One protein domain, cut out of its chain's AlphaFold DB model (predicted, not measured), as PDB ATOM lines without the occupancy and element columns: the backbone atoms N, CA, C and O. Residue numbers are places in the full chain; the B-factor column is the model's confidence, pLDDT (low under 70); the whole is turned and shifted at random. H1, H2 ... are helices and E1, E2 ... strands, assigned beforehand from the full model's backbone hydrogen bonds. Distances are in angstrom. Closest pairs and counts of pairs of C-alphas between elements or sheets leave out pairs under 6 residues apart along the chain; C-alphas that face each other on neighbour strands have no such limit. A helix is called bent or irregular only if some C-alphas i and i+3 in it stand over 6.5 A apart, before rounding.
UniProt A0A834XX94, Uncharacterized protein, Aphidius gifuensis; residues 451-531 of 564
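This is residues 451 to 531 of the 564 residues of an uncharacterized protein of Aphidius gifuensis (UniProt A0A834XX94). Two separate two-stranded ribbons make an open, loose frame: E2 and E3 form one, with the short helices H1 and H2 in the loop that joins its strands at one end, and the hairpin E4 and E5 forms the other. A long bare stretch, residues 496 to 513, sweeps from the first ribbon to the second, and the short strand E1 lies far from the helices. The printed part has 81 residues, with two named helices and five named strands in the order E1, E2, H1, H2, E3, E4, E5; the class is mixed, helices and strands, with under half of the residues in named elements. Both sheets, E2 - E3 and E4 - E5, are antiparallel. The whole is loose, with a radius of gyration of the C-alphas of 16.7 A and spans of 43 by 35 by 24 A.

E2, residues 466 to 470, is 13.2 A long and begins at C-alpha 466 (94.555, 130.353, 85.631). E3, residues 491 to 495, is 12.6 A long. H1, residues 475 to 480, is 10.1 A long and irregular, with C-alphas 476 and 479 lying 7.0 A apart. H2, residues 484 to 488, is 6.0 A long. E4, residues 514 to 518, is 13.3 A long, and E5, residues 526 to 530, is 13.4 A long and ends at C-alpha 530 (78.635, 125.409, 95.514). E1, residues 457 to 459, is 6.6 A long and begins at C-alpha 457 (100.665, 134.981, 104.562).

E2 and E3 are antiparallel neighbours, with 147 degrees between their directions; N 469 and O 492, 2.8 A apart, are within hydrogen-bond range. H1 and H2 are close but not clearly touching, their closest C-alphas, those of Asp 478 and Phe 487, being 7.1 A apart. H2 and E2 are only just apart, with 8.0 A between their closest C-alphas. In H2 every O i to N i+4 pair is within hydrogen-bond range; in H1 0 of 2 are, with 2 of 3 O i to N i+3 pairs. E4 and E5 form an antiparallel hairpin at 158 degrees, with N 529 and O 515 2.7 A apart, within hydrogen-bond range. E2 is apart from E4 and E5, and so is E3. E1 pairs with no named strand.

The two C-alphas farthest apart, those of Arg 453 and Pro 482, are 47.9 A apart. Residues 480 to 486, of which 484 to 486 belong to H2, stand free. The printed part has no cut. E3 to E4 is a long link of 18 residues. The mean pLDDT of the printed part is 70.6; residues 451 to 461, 503 to 513, 516 and 518 to 527 are under 70.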
ATOM      1  N   PHE A 451     100.634 131.645 108.394       50.88
ATOM      2  CA  PHE A 451     101.638 132.706 108.434       50.88
ATOM      3  C   PHE A 451     103.018 132.123 108.718       50.88
ATOM      4  O   PHE A 451     103.242 131.502 109.767       50.88
ATOM      5  N   THR A 452     103.963 132.363 107.801       47.69
ATOM      6  CA  THR A 452     105.374 131.980 107.978       47.69
ATOM      7  C   THR A 452     105.974 132.621 109.237       47.69
ATOM      8  O   THR A 452     105.442 133.586 109.785       47.69
ATOM      9  N   ARG A 453     107.141 132.135 109.693       38.75
ATOM     10  CA  ARG A 453     107.876 132.738 110.829       38.75
ATOM     11  C   ARG A 453     108.277 134.209 110.609       38.75
ATOM     12  O   ARG A 453     108.675 134.859 111.560       38.75
ATOM     13  N   ARG A 454     108.179 134.721 109.374       47.16
ATOM     14  CA  ARG A 454     108.435 136.120 108.984       47.16
ATOM     15  C   ARG A 454     107.146 136.862 108.597       47.16
ATOM     16  O   ARG A 454     107.182 137.680 107.688       47.16
ATOM     17  N   GLY A 455     105.995 136.454 109.135       42.94
ATOM     18  CA  GLY A 455     104.728 137.173 108.957       42.94
ATOM     19  C   GLY A 455     104.081 137.114 107.581       42.94
ATOM     20  O   GLY A 455     102.963 137.586 107.429       42.94
ATOM     21  N   ARG A 456     104.735 136.532 106.571       52.06
ATOM     22  CA  ARG A 456     104.146 136.463 105.231       52.06
ATOM     23  C   ARG A 456     102.980 135.470 105.219       52.06
ATOM     24  O   ARG A 456     103.226 134.312 105.591       52.06
ATOM     25  N   PRO A 457     101.772 135.891 104.794       54.44
ATOM     26  CA  PRO A 457     100.665 134.981 104.562       54.44
ATOM     27  C   PRO A 457     101.056 134.009 103.452       54.44
ATOM     28  O   PRO A 457     101.514 134.396 102.375       54.44
ATOM     29  N   ARG A 458     100.930 132.726 103.752       62.84
ATOM     30  CA  ARG A 458     101.176 131.598 102.870       62.84
ATOM     31  C   ARG A 458      99.855 130.839 102.770       62.84
ATOM     32  O   ARG A 458      99.275 130.515 103.800       62.84
ATOM     33  N   PRO A 459      99.348 130.563 101.566       63.53
ATOM     34  CA  PRO A 459      98.164 129.721 101.456       63.53
ATOM     35  C   PRO A 459      98.470 128.335 102.036       63.53
ATOM     36  O   PRO A 459      99.574 127.817 101.832       63.53
ATOM     37  N   THR A 460      97.502 127.719 102.712       65.62
ATOM     38  CA  THR A 460      97.614 126.304 103.112       65.62
ATOM     39  C   THR A 460      97.597 125.370 101.901       65.62
ATOM     40  O   THR A 460      98.153 124.277 101.960       65.62
ATOM     41  N   VAL A 461      97.033 125.824 100.774       67.12
ATOM     42  CA  VAL A 461      96.895 125.058  99.528       67.12
ATOM     43  C   VAL A 461      97.239 125.933  98.316       67.12
ATOM     44  O   VAL A 461      96.710 127.031  98.169       67.12
ATOM     45  N   VAL A 462      98.112 125.452  97.424       70.62
ATOM     46  CA  VAL A 462      98.515 126.151  96.185       70.62
ATOM     47  C   VAL A 462      98.174 125.284  94.981       70.62
ATOM     48  O   VAL A 462      98.410 124.081  95.014       70.62
ATOM     49  N   GLY A 463      97.657 125.897  93.918       73.88
ATOM     50  CA  GLY A 463      97.481 125.276  92.606       73.88
ATOM     51  C   GLY A 463      97.982 126.193  91.484       73.88
ATOM     52  O   GLY A 463      98.336 127.344  91.761       73.88
ATOM     53  N   PRO A 464      98.022 125.702  90.233       77.25
ATOM     54  CA  PRO A 464      98.444 126.488  89.081       77.25
ATOM     55  C   PRO A 464      97.518 127.688  88.860       77.25
ATOM     56  O   PRO A 464      96.296 127.592  89.007       77.25
ATOM     57  N   LEU A 465      98.102 128.829  88.496       78.44
ATOM     58  CA  LEU A 465      97.350 130.048  88.235       78.44
ATOM     59  C   LEU A 465      96.655 129.967  86.869       78.44
ATOM     60  O   LEU A 465      97.302 129.753  85.846       78.44
ATOM     61  N   CYS A 466      95.343 130.196  86.851       78.88
ATOM     62  CA  CYS A 466      94.555 130.353  85.631       78.88
ATOM     63  C   CYS A 466      94.142 131.816  85.461       78.88
ATOM     64  O   CYS A 466      93.460 132.378  86.318       78.88
ATOM     65  N   LEU A 467      94.539 132.428  84.347       81.00
ATOM     66  CA  LEU A 467      94.218 133.813  84.011       81.00
ATOM     67  C   LEU A 467      93.411 133.877  82.722       81.00
ATOM     68  O   LEU A 467      93.762 133.241  81.731       81.00
ATOM     69  N   SER A 468      92.382 134.716  82.708       81.75
ATOM     70  CA  SER A 468      91.732 135.139  81.470       81.75
ATOM     71  C   SER A 468      92.579 136.238  80.818       81.75
ATOM     72  O   SER A 468      92.798 137.291  81.418       81.75
ATOM     73  N   LYS A 469      93.096 135.997  79.612       81.69
ATOM     74  CA  LYS A 469      93.914 136.940  78.836       81.69
ATOM     75  C   LYS A 469      93.202 137.329  77.542       81.69
ATOM     76  O   LYS A 469      92.377 136.580  77.037       81.69
ATOM     77  N   HIS A 470      93.532 138.495  76.993       81.75
ATOM     78  CA  HIS A 470      93.070 138.866  75.655       81.75
ATOM     79  C   HIS A 470      93.827 138.053  74.609       81.75
ATOM     80  O   HIS A 470      95.045 137.898  74.707       81.75
ATOM     81  N   ASP A 471      93.118 137.596  73.585       81.06
ATOM     82  CA  ASP A 471      93.715 136.943  72.424       81.06
ATOM     83  C   ASP A 471      94.127 137.993  71.377       81.06
ATOM     84  O   ASP A 471      93.434 138.238  70.394       81.06
ATOM     85  N   GLY A 472      95.195 138.744  71.673       75.44
ATOM     86  CA  GLY A 472      95.784 139.726  70.746       75.44
ATOM     87  C   GLY A 472      94.949 140.984  70.450       75.44
ATOM     88  O   GLY A 472      95.348 141.793  69.615       75.44
ATOM     89  N   ARG A 473      93.808 141.177  71.124       74.06
ATOM     90  CA  ARG A 473      92.912 142.332  70.940       74.06
ATOM     91  C   ARG A 473      93.387 143.572  71.715       74.06
ATOM     92  O   ARG A 473      93.925 143.442  72.813       74.06
ATOM     93  N   ASP A 474      93.167 144.769  71.158       76.56
ATOM     94  CA  ASP A 474      93.468 146.037  71.841       76.56
ATOM     95  C   ASP A 474      92.519 146.245  73.034       76.56
ATOM     96  O   ASP A 474      91.302 146.310  72.866       76.56
ATOM     97  N   ARG A 475      93.105 146.384  74.227       77.88
ATOM     98  CA  ARG A 475      92.411 146.592  75.509       77.88
ATOM     99  C   ARG A 475      91.622 147.899  75.567       77.88
ATOM    100  O   ARG A 475      90.722 148.042  76.380       77.88
ATOM    101  N   ARG A 476      91.942 148.881  74.718       77.00
ATOM    102  CA  ARG A 476      91.187 150.147  74.673       77.00
ATOM    103  C   ARG A 476      89.759 149.980  74.152       77.00
ATOM    104  O   ARG A 476      88.954 150.880  74.338       77.00
ATOM    105  N   LEU A 477      89.467 148.854  73.504       79.75
ATOM    106  CA  LEU A 477      88.144 148.520  72.975       79.75
ATOM    107  C   LEU A 477      87.320 147.682  73.969       79.75
ATOM    108  O   LEU A 477      86.254 147.179  73.618       79.75
ATOM    109  N   ASP A 478      87.805 147.493  75.201       81.38
ATOM    110  CA  ASP A 478      87.101 146.718  76.230       81.38
ATOM    111  C   ASP A 478      85.798 147.411  76.680       81.38
ATOM    112  O   ASP A 478      84.829 146.735  77.033       81.38
ATOM    113  N   ASP A 479      85.734 148.744  76.580       81.50
ATOM    114  CA  ASP A 479      84.542 149.545  76.899       81.50
ATOM    115  C   ASP A 479      83.435 149.432  75.829       81.50
ATOM    116  O   ASP A 479      82.281 149.780  76.089       81.50
ATOM    117  N   ASP A 480      83.737 148.882  74.644       84.50
ATOM    118  CA  ASP A 480      82.761 148.697  73.558       84.50
ATOM    119  C   ASP A 480      81.811 147.507  73.808       84.50
ATOM    120  O   ASP A 480      80.846 147.286  73.064       84.50
ATOM    121  N   PHE A 481      82.060 146.698  74.846       82.19
ATOM    122  CA  PHE A 481      81.200 145.568  75.184       82.19
ATOM    123  C   PHE A 481      79.983 146.012  76.008       82.19
ATOM    124  O   PHE A 481      80.129 146.531  77.111       82.19
ATOM    125  N   PRO A 482      78.749 145.686  75.576       79.38
ATOM    126  CA  PRO A 482      77.546 146.128  76.281       79.38
ATOM    127  C   PRO A 482      77.302 145.376  77.599       79.38
ATOM    128  O   PRO A 482      76.473 145.801  78.399       79.38
ATOM    129  N   THR A 483      77.963 144.233  77.826       73.81
ATOM    130  CA  THR A 483      77.894 143.487  79.091       73.81
ATOM    131  C   THR A 483      79.199 142.749  79.385       73.81
ATOM    132  O   THR A 483      79.846 142.219  78.477       73.81
ATOM    133  N   PHE A 484      79.524 142.601  80.675       70.75
ATOM    134  CA  PHE A 484      80.685 141.831  81.135       70.75
ATOM    135  C   PHE A 484      80.679 140.381  80.631       70.75
ATOM    136  O   PHE A 484      81.722 139.834  80.301       70.75
ATOM    137  N   LYS A 485      79.505 139.748  80.503       73.38
ATOM    138  CA  LYS A 485      79.397 138.373  79.989       73.38
ATOM    139  C   LYS A 485      79.882 138.262  78.539       73.38
ATOM    140  O   LYS A 485      80.561 137.299  78.202       73.38
ATOM    141  N   LYS A 486      79.554 139.243  77.688       79.06
ATOM    142  CA  LYS A 486      80.038 139.276  76.300       79.06
ATOM    143  C   LYS A 486      81.539 139.540  76.241       79.06
ATOM    144  O   LYS A 486      82.208 138.880  75.459       79.06
ATOM    145  N   PHE A 487      82.044 140.436  77.087       82.69
ATOM    146  CA  PHE A 487      83.477 140.682  77.242       82.69
ATOM    147  C   PHE A 487      84.232 139.417  77.686       82.69
ATOM    148  O   PHE A 487      85.164 138.987  77.012       82.69
ATOM    149  N   ASN A 488      83.777 138.756  78.755       80.44
ATOM    150  CA  ASN A 488      84.417 137.566  79.320       80.44
ATOM    151  C   ASN A 488      84.499 136.406  78.315       80.44
ATOM    152  O   ASN A 488      85.504 135.709  78.264       80.44
ATOM    153  N   ASN A 489      83.484 136.245  77.459       81.81
ATOM    154  CA  ASN A 489      83.493 135.243  76.390       81.81
ATOM    155  C   ASN A 489      84.580 135.478  75.321       81.81
ATOM    156  O   ASN A 489      84.829 134.583  74.519       81.81
ATOM    157  N   THR A 490      85.191 136.666  75.266       82.31
ATOM    158  CA  THR A 490      86.284 136.976  74.324       82.31
ATOM    159  C   THR A 490      87.677 136.740  74.893       82.31
ATOM    160  O   THR A 490      88.661 136.862  74.164       82.31
ATOM    161  N   LEU A 491      87.779 136.414  76.181       85.44
ATOM    162  CA  LEU A 491      89.050 136.135  76.829       85.44
ATOM    163  C   LEU A 491      89.427 134.660  76.653       85.44
ATOM    164  O   LEU A 491      88.579 133.771  76.686       85.44
ATOM    165  N   ILE A 492      90.724 134.400  76.520       86.56
ATOM    166  CA  ILE A 492      91.305 133.061  76.530       86.56
ATOM    167  C   ILE A 492      91.771 132.708  77.940       86.56
ATOM    168  O   ILE A 492      92.494 133.470  78.583       86.56
ATOM    169  N   HIS A 493      91.374 131.539  78.435       82.00
ATOM    170  CA  HIS A 493      91.849 131.031  79.717       82.00
ATOM    171  C   HIS A 493      93.213 130.368  79.538       82.00
ATOM    172  O   HIS A 493      93.336 129.340  78.874       82.00
ATOM    173  N   VAL A 494      94.240 130.958  80.140       85.31
ATOM    174  CA  VAL A 494      95.606 130.440  80.137       85.31
ATOM    175  C   VAL A 494      95.942 129.995  81.553       85.31
ATOM    176  O   VAL A 494      96.024 130.825  82.459       85.31
ATOM    177  N   CYS A 495      96.120 128.688  81.733       81.94
ATOM    178  CA  CYS A 495      96.524 128.087  82.998       81.94
ATOM    179  C   CYS A 495      97.997 127.682  82.961       81.94
ATOM    180  O   CYS A 495      98.482 127.165  81.952       81.94
ATOM    181  N   GLU A 496      98.701 127.902  84.065       86.19
ATOM    182  CA  GLU A 496     100.043 127.364  84.266       86.19
ATOM    183  C   GLU A 496     100.020 125.830  84.344       86.19
ATOM    184  O   GLU A 496      99.025 125.214  84.728       86.19
ATOM    185  N   SER A 497     101.127 125.194  83.963       80.12
ATOM    186  CA  SER A 497     101.272 123.741  84.054       80.12
ATOM    187  C   SER A 497     101.539 123.324  85.505       80.12
ATOM    188  O   SER A 497     102.487 123.808  86.118       80.12
ATOM    189  N   GLY A 498     100.735 122.410  86.048       81.50
ATOM    190  CA  GLY A 498     100.913 121.873  87.399       81.50
ATOM    191  C   GLY A 498      99.704 121.071  87.878       81.50
ATOM    192  O   GLY A 498      98.634 121.127  87.272       81.50
ATOM    193  N   GLU A 499      99.872 120.325  88.969       76.19
ATOM    194  CA  GLU A 499      98.760 119.661  89.657       76.19
ATOM    195  C   GLU A 499      98.030 120.650  90.577       76.19
ATOM    196  O   GLU A 499      98.646 121.508  91.213       76.19
ATOM    197  N   GLY A 500      96.700 120.553  90.631       73.62
ATOM    198  CA  GLY A 500      95.874 121.383  91.506       73.62
ATOM    199  C   GLY A 500      96.105 121.074  92.984       73.62
ATOM    200  O   GLY A 500      96.294 119.922  93.364       73.62
ATOM    201  N   GLY A 501      96.060 122.103  93.831       71.88
ATOM    202  CA  GLY A 501      96.088 121.912  95.277       71.88
ATOM    203  C   GLY A 501      94.761 121.347  95.788       71.88
ATOM    204  O   GLY A 501      93.694 121.835  95.415       71.88
ATOM    205  N   ASN A 502      94.824 120.348  96.669       70.56
ATOM    206  CA  ASN A 502      93.637 119.781  97.306       70.56
ATOM    207  C   ASN A 502      93.304 120.555  98.578       70.56
ATOM    208  O   ASN A 502      94.045 120.505  99.558       70.56
ATOM    209  N   LEU A 503      92.181 121.269  98.545       69.00
ATOM    210  CA  LEU A 503      91.615 121.933  99.706       69.00
ATOM    211  C   LEU A 503      90.533 121.050 100.327       69.00
ATOM    212  O   LEU A 503      89.502 120.805  99.705       69.00
ATOM    213  N   GLU A 504      90.767 120.607 101.558       68.19
ATOM    214  CA  GLU A 504      89.798 119.842 102.337       68.19
ATOM    215  C   GLU A 504      89.128 120.764 103.361       68.19
ATOM    216  O   GLU A 504      89.773 121.332 104.241       68.19
ATOM    217  N   VAL A 505      87.821 120.957 103.202       67.44
ATOM    218  CA  VAL A 505      86.968 121.707 104.127       67.44
ATOM    219  C   VAL A 505      85.735 120.857 104.375       67.44
ATOM    220  O   VAL A 505      85.235 120.225 103.444       67.44
ATOM    221  N   THR A 506      85.228 120.876 105.603       67.88
ATOM    222  CA  THR A 506      83.994 120.179 105.979       67.88
ATOM    223  C   THR A 506      82.909 121.217 106.266       67.88
ATOM    224  O   THR A 506      82.835 121.720 107.393       67.88
ATOM    225  N   PRO A 507      82.095 121.598 105.261       64.94
ATOM    226  CA  PRO A 507      80.915 122.422 105.483       64.94
ATOM    227  C   PRO A 507      79.997 121.765 106.518       64.94
ATOM    228  O   PRO A 507      79.853 120.545 106.551       64.94
ATOM    229  N   ASN A 508      79.376 122.577 107.367       60.69
ATOM    230  CA  ASN A 508      78.319 122.134 108.276       60.69
ATOM    231  C   ASN A 508      76.990 122.798 107.887       60.69
ATOM    232  O   ASN A 508      76.966 123.632 106.984       60.69
ATOM    233  N   SER A 509      75.905 122.491 108.603       56.53
ATOM    234  CA  SER A 509      74.561 123.031 108.328       56.53
ATOM    235  C   SER A 509      74.445 124.561 108.391       56.53
ATOM    236  O   SER A 509      73.394 125.104 108.080       56.53
ATOM    237  N   SER A 510      75.501 125.274 108.801       49.81
ATOM    238  CA  SER A 510      75.537 126.739 108.789       49.81
ATOM    239  C   SER A 510      76.144 127.345 107.519       49.81
ATOM    240  O   SER A 510      76.109 128.562 107.372       49.81
ATOM    241  N   TRP A 511      76.717 126.545 106.615       59.66
ATOM    242  CA  TRP A 511      77.287 127.046 105.361       59.66
ATOM    243  C   TRP A 511      76.180 127.325 104.334       59.66
ATOM    244  O   TRP A 511      75.325 126.467 104.138       59.66
ATOM    245  N   PRO A 512      76.196 128.480 103.643       59.12
ATOM    246  CA  PRO A 512      75.259 128.724 102.555       59.12
ATOM    247  C   PRO A 512      75.607 127.861 101.334       59.12
ATOM    248  O   PRO A 512      76.773 127.544 101.094       59.12
ATOM    249  N   ASP A 513      74.608 127.578 100.495       68.56
ATOM    250  CA  ASP A 513      74.759 126.795  99.255       68.56
ATOM    251  C   ASP A 513      75.790 127.381  98.281       68.56
ATOM    252  O   ASP A 513      76.308 126.691  97.405       68.56
ATOM    253  N   THR A 514      76.067 128.682  98.380       70.19
ATOM    254  CA  THR A 514      77.099 129.355  97.592       70.19
ATOM    255  C   THR A 514      78.010 130.146  98.514       70.19
ATOM    256  O   THR A 514      77.594 131.130  99.122       70.19
ATOM    257  N   VAL A 515      79.277 129.749  98.563       71.00
ATOM    258  CA  VAL A 515      80.330 130.451  99.298       71.00
ATOM    259  C   VAL A 515      81.271 131.103  98.302       71.00
ATOM    260  O   VAL A 515      81.701 130.467  97.345       71.00
ATOM    261  N   TYR A 516      81.617 132.366  98.516       67.75
ATOM    262  CA  TYR A 516      82.600 133.057  97.689       67.75
ATOM    263  C   TYR A 516      83.982 132.937  98.320       67.75
ATOM    264  O   TYR A 516      84.130 133.084  99.531       67.75
ATOM    265  N   TYR A 517      84.994 132.698  97.493       70.44
ATOM    266  CA  TYR A 517      86.387 132.778  97.907       70.44
ATOM    267  C   TYR A 517      87.124 133.774  97.025       70.44
ATOM    268  O   TYR A 517      86.875 133.882  95.825       70.44
ATOM    269  N   ASN A 518      88.058 134.490  97.629       65.81
ATOM    270  CA  ASN A 518      88.914 135.460  96.974       65.81
ATOM    271  C   ASN A 518      90.381 135.106  97.213       65.81
ATOM    272  O   ASN A 518      90.757 134.541  98.240       65.81
ATOM    273  N   SER A 519      91.224 135.453  96.250       66.94
ATOM    274  CA  SER A 519      92.666 135.412  96.420       66.94
ATOM    275  C   SER A 519      93.082 136.510  97.388       66.94
ATOM    276  O   SER A 519      92.696 137.669  97.239       66.94
ATOM    277  N   PHE A 520      93.916 136.152  98.359       62.31
ATOM    278  CA  PHE A 520      94.519 137.124  99.268       62.31
ATOM    279  C   PHE A 520      95.762 137.804  98.663       62.31
ATOM    280  O   PHE A 520      96.279 138.755  99.239       62.31
ATOM    281  N   THR A 521      96.265 137.319  97.518       58.56
ATOM    282  CA  THR A 521      97.462 137.864  96.843       58.56
ATOM    283  C   THR A 521      97.140 138.685  95.599       58.56
ATOM    284  O   THR A 521      97.937 139.534  95.214       58.56
ATOM    285  N   HIS A 522      95.991 138.445  94.962       57.84
ATOM    286  CA  HIS A 522      95.614 139.084  93.704       57.84
ATOM    287  C   HIS A 522      94.183 139.623  93.791       57.84
ATOM    288  O   HIS A 522      93.238 138.868  94.006       57.84
ATOM    289  N   ALA A 523      94.021 140.933  93.603       48.62
ATOM    290  CA  ALA A 523      92.705 141.563  93.550       48.62
ATOM    291  C   ALA A 523      91.888 141.031  92.360       48.62
ATOM    292  O   ALA A 523      92.448 140.706  91.314       48.62
ATOM    293  N   ASN A 524      90.562 140.968  92.516       57.81
ATOM    294  CA  ASN A 524      89.612 140.485  91.499       57.81
ATOM    295  C   ASN A 524      89.826 139.029  91.050       57.81
ATOM    296  O   ASN A 524      89.240 138.593  90.062       57.81
ATOM    297  N   VAL A 525      90.639 138.269  91.786       64.06
ATOM    298  CA  VAL A 525      90.792 136.826  91.612       64.06
ATOM    299  C   VAL A 525      89.995 136.147  92.712       64.06
ATOM    300  O   VAL A 525      90.176 136.429  93.893       64.06
ATOM    301  N   GLY A 526      89.093 135.260  92.326       69.88
ATOM    302  CA  GLY A 526      88.175 134.590  93.230       69.88
ATOM    303  C   GLY A 526      87.111 133.853  92.441       69.88
ATOM    304  O   GLY A 526      86.976 134.046  91.233       69.88
ATOM    305  N   TRP A 527      86.364 132.993  93.113       66.06
ATOM    306  CA  TRP A 527      85.234 132.305  92.507       66.06
ATOM    307  C   TRP A 527      84.207 131.956  93.582       66.06
ATOM    308  O   TRP A 527      84.242 132.472  94.700       66.06
ATOM    309  N   LYS A 528      83.269 131.083  93.232       71.38
ATOM    310  CA  LYS A 528      82.267 130.545  94.142       71.38
ATOM    311  C   LYS A 528      82.382 129.030  94.258       71.38
ATOM    312  O   LYS A 528      82.639 128.339  93.274       71.38
ATOM    313  N   ILE A 529      82.167 128.528  95.461       74.69
ATOM    314  CA  ILE A 529      82.011 127.117  95.788       74.69
ATOM    315  C   ILE A 529      80.519 126.884  95.980       74.69
ATOM    316  O   ILE A 529      79.876 127.595  96.750       74.69
ATOM    317  N   HIS A 530      79.983 125.895  95.272       70.56
ATOM    318  CA  HIS A 530      78.635 125.409  95.514       70.56
ATOM    319  C   HIS A 530      78.703 124.258  96.514       70.56
ATOM    320  O   HIS A 530      79.334 123.239  96.234       70.56
ATOM    321  N   VAL A 531      78.101 124.448  97.684       75.31
ATOM    322  CA  VAL A 531      77.982 123.410  98.709       75.31
ATOM    323  C   VAL A 531      76.757 122.573  98.358       75.31
ATOM    324  O   VAL A 531      75.682 123.118  98.123       75.31
TER     325      VAL A 531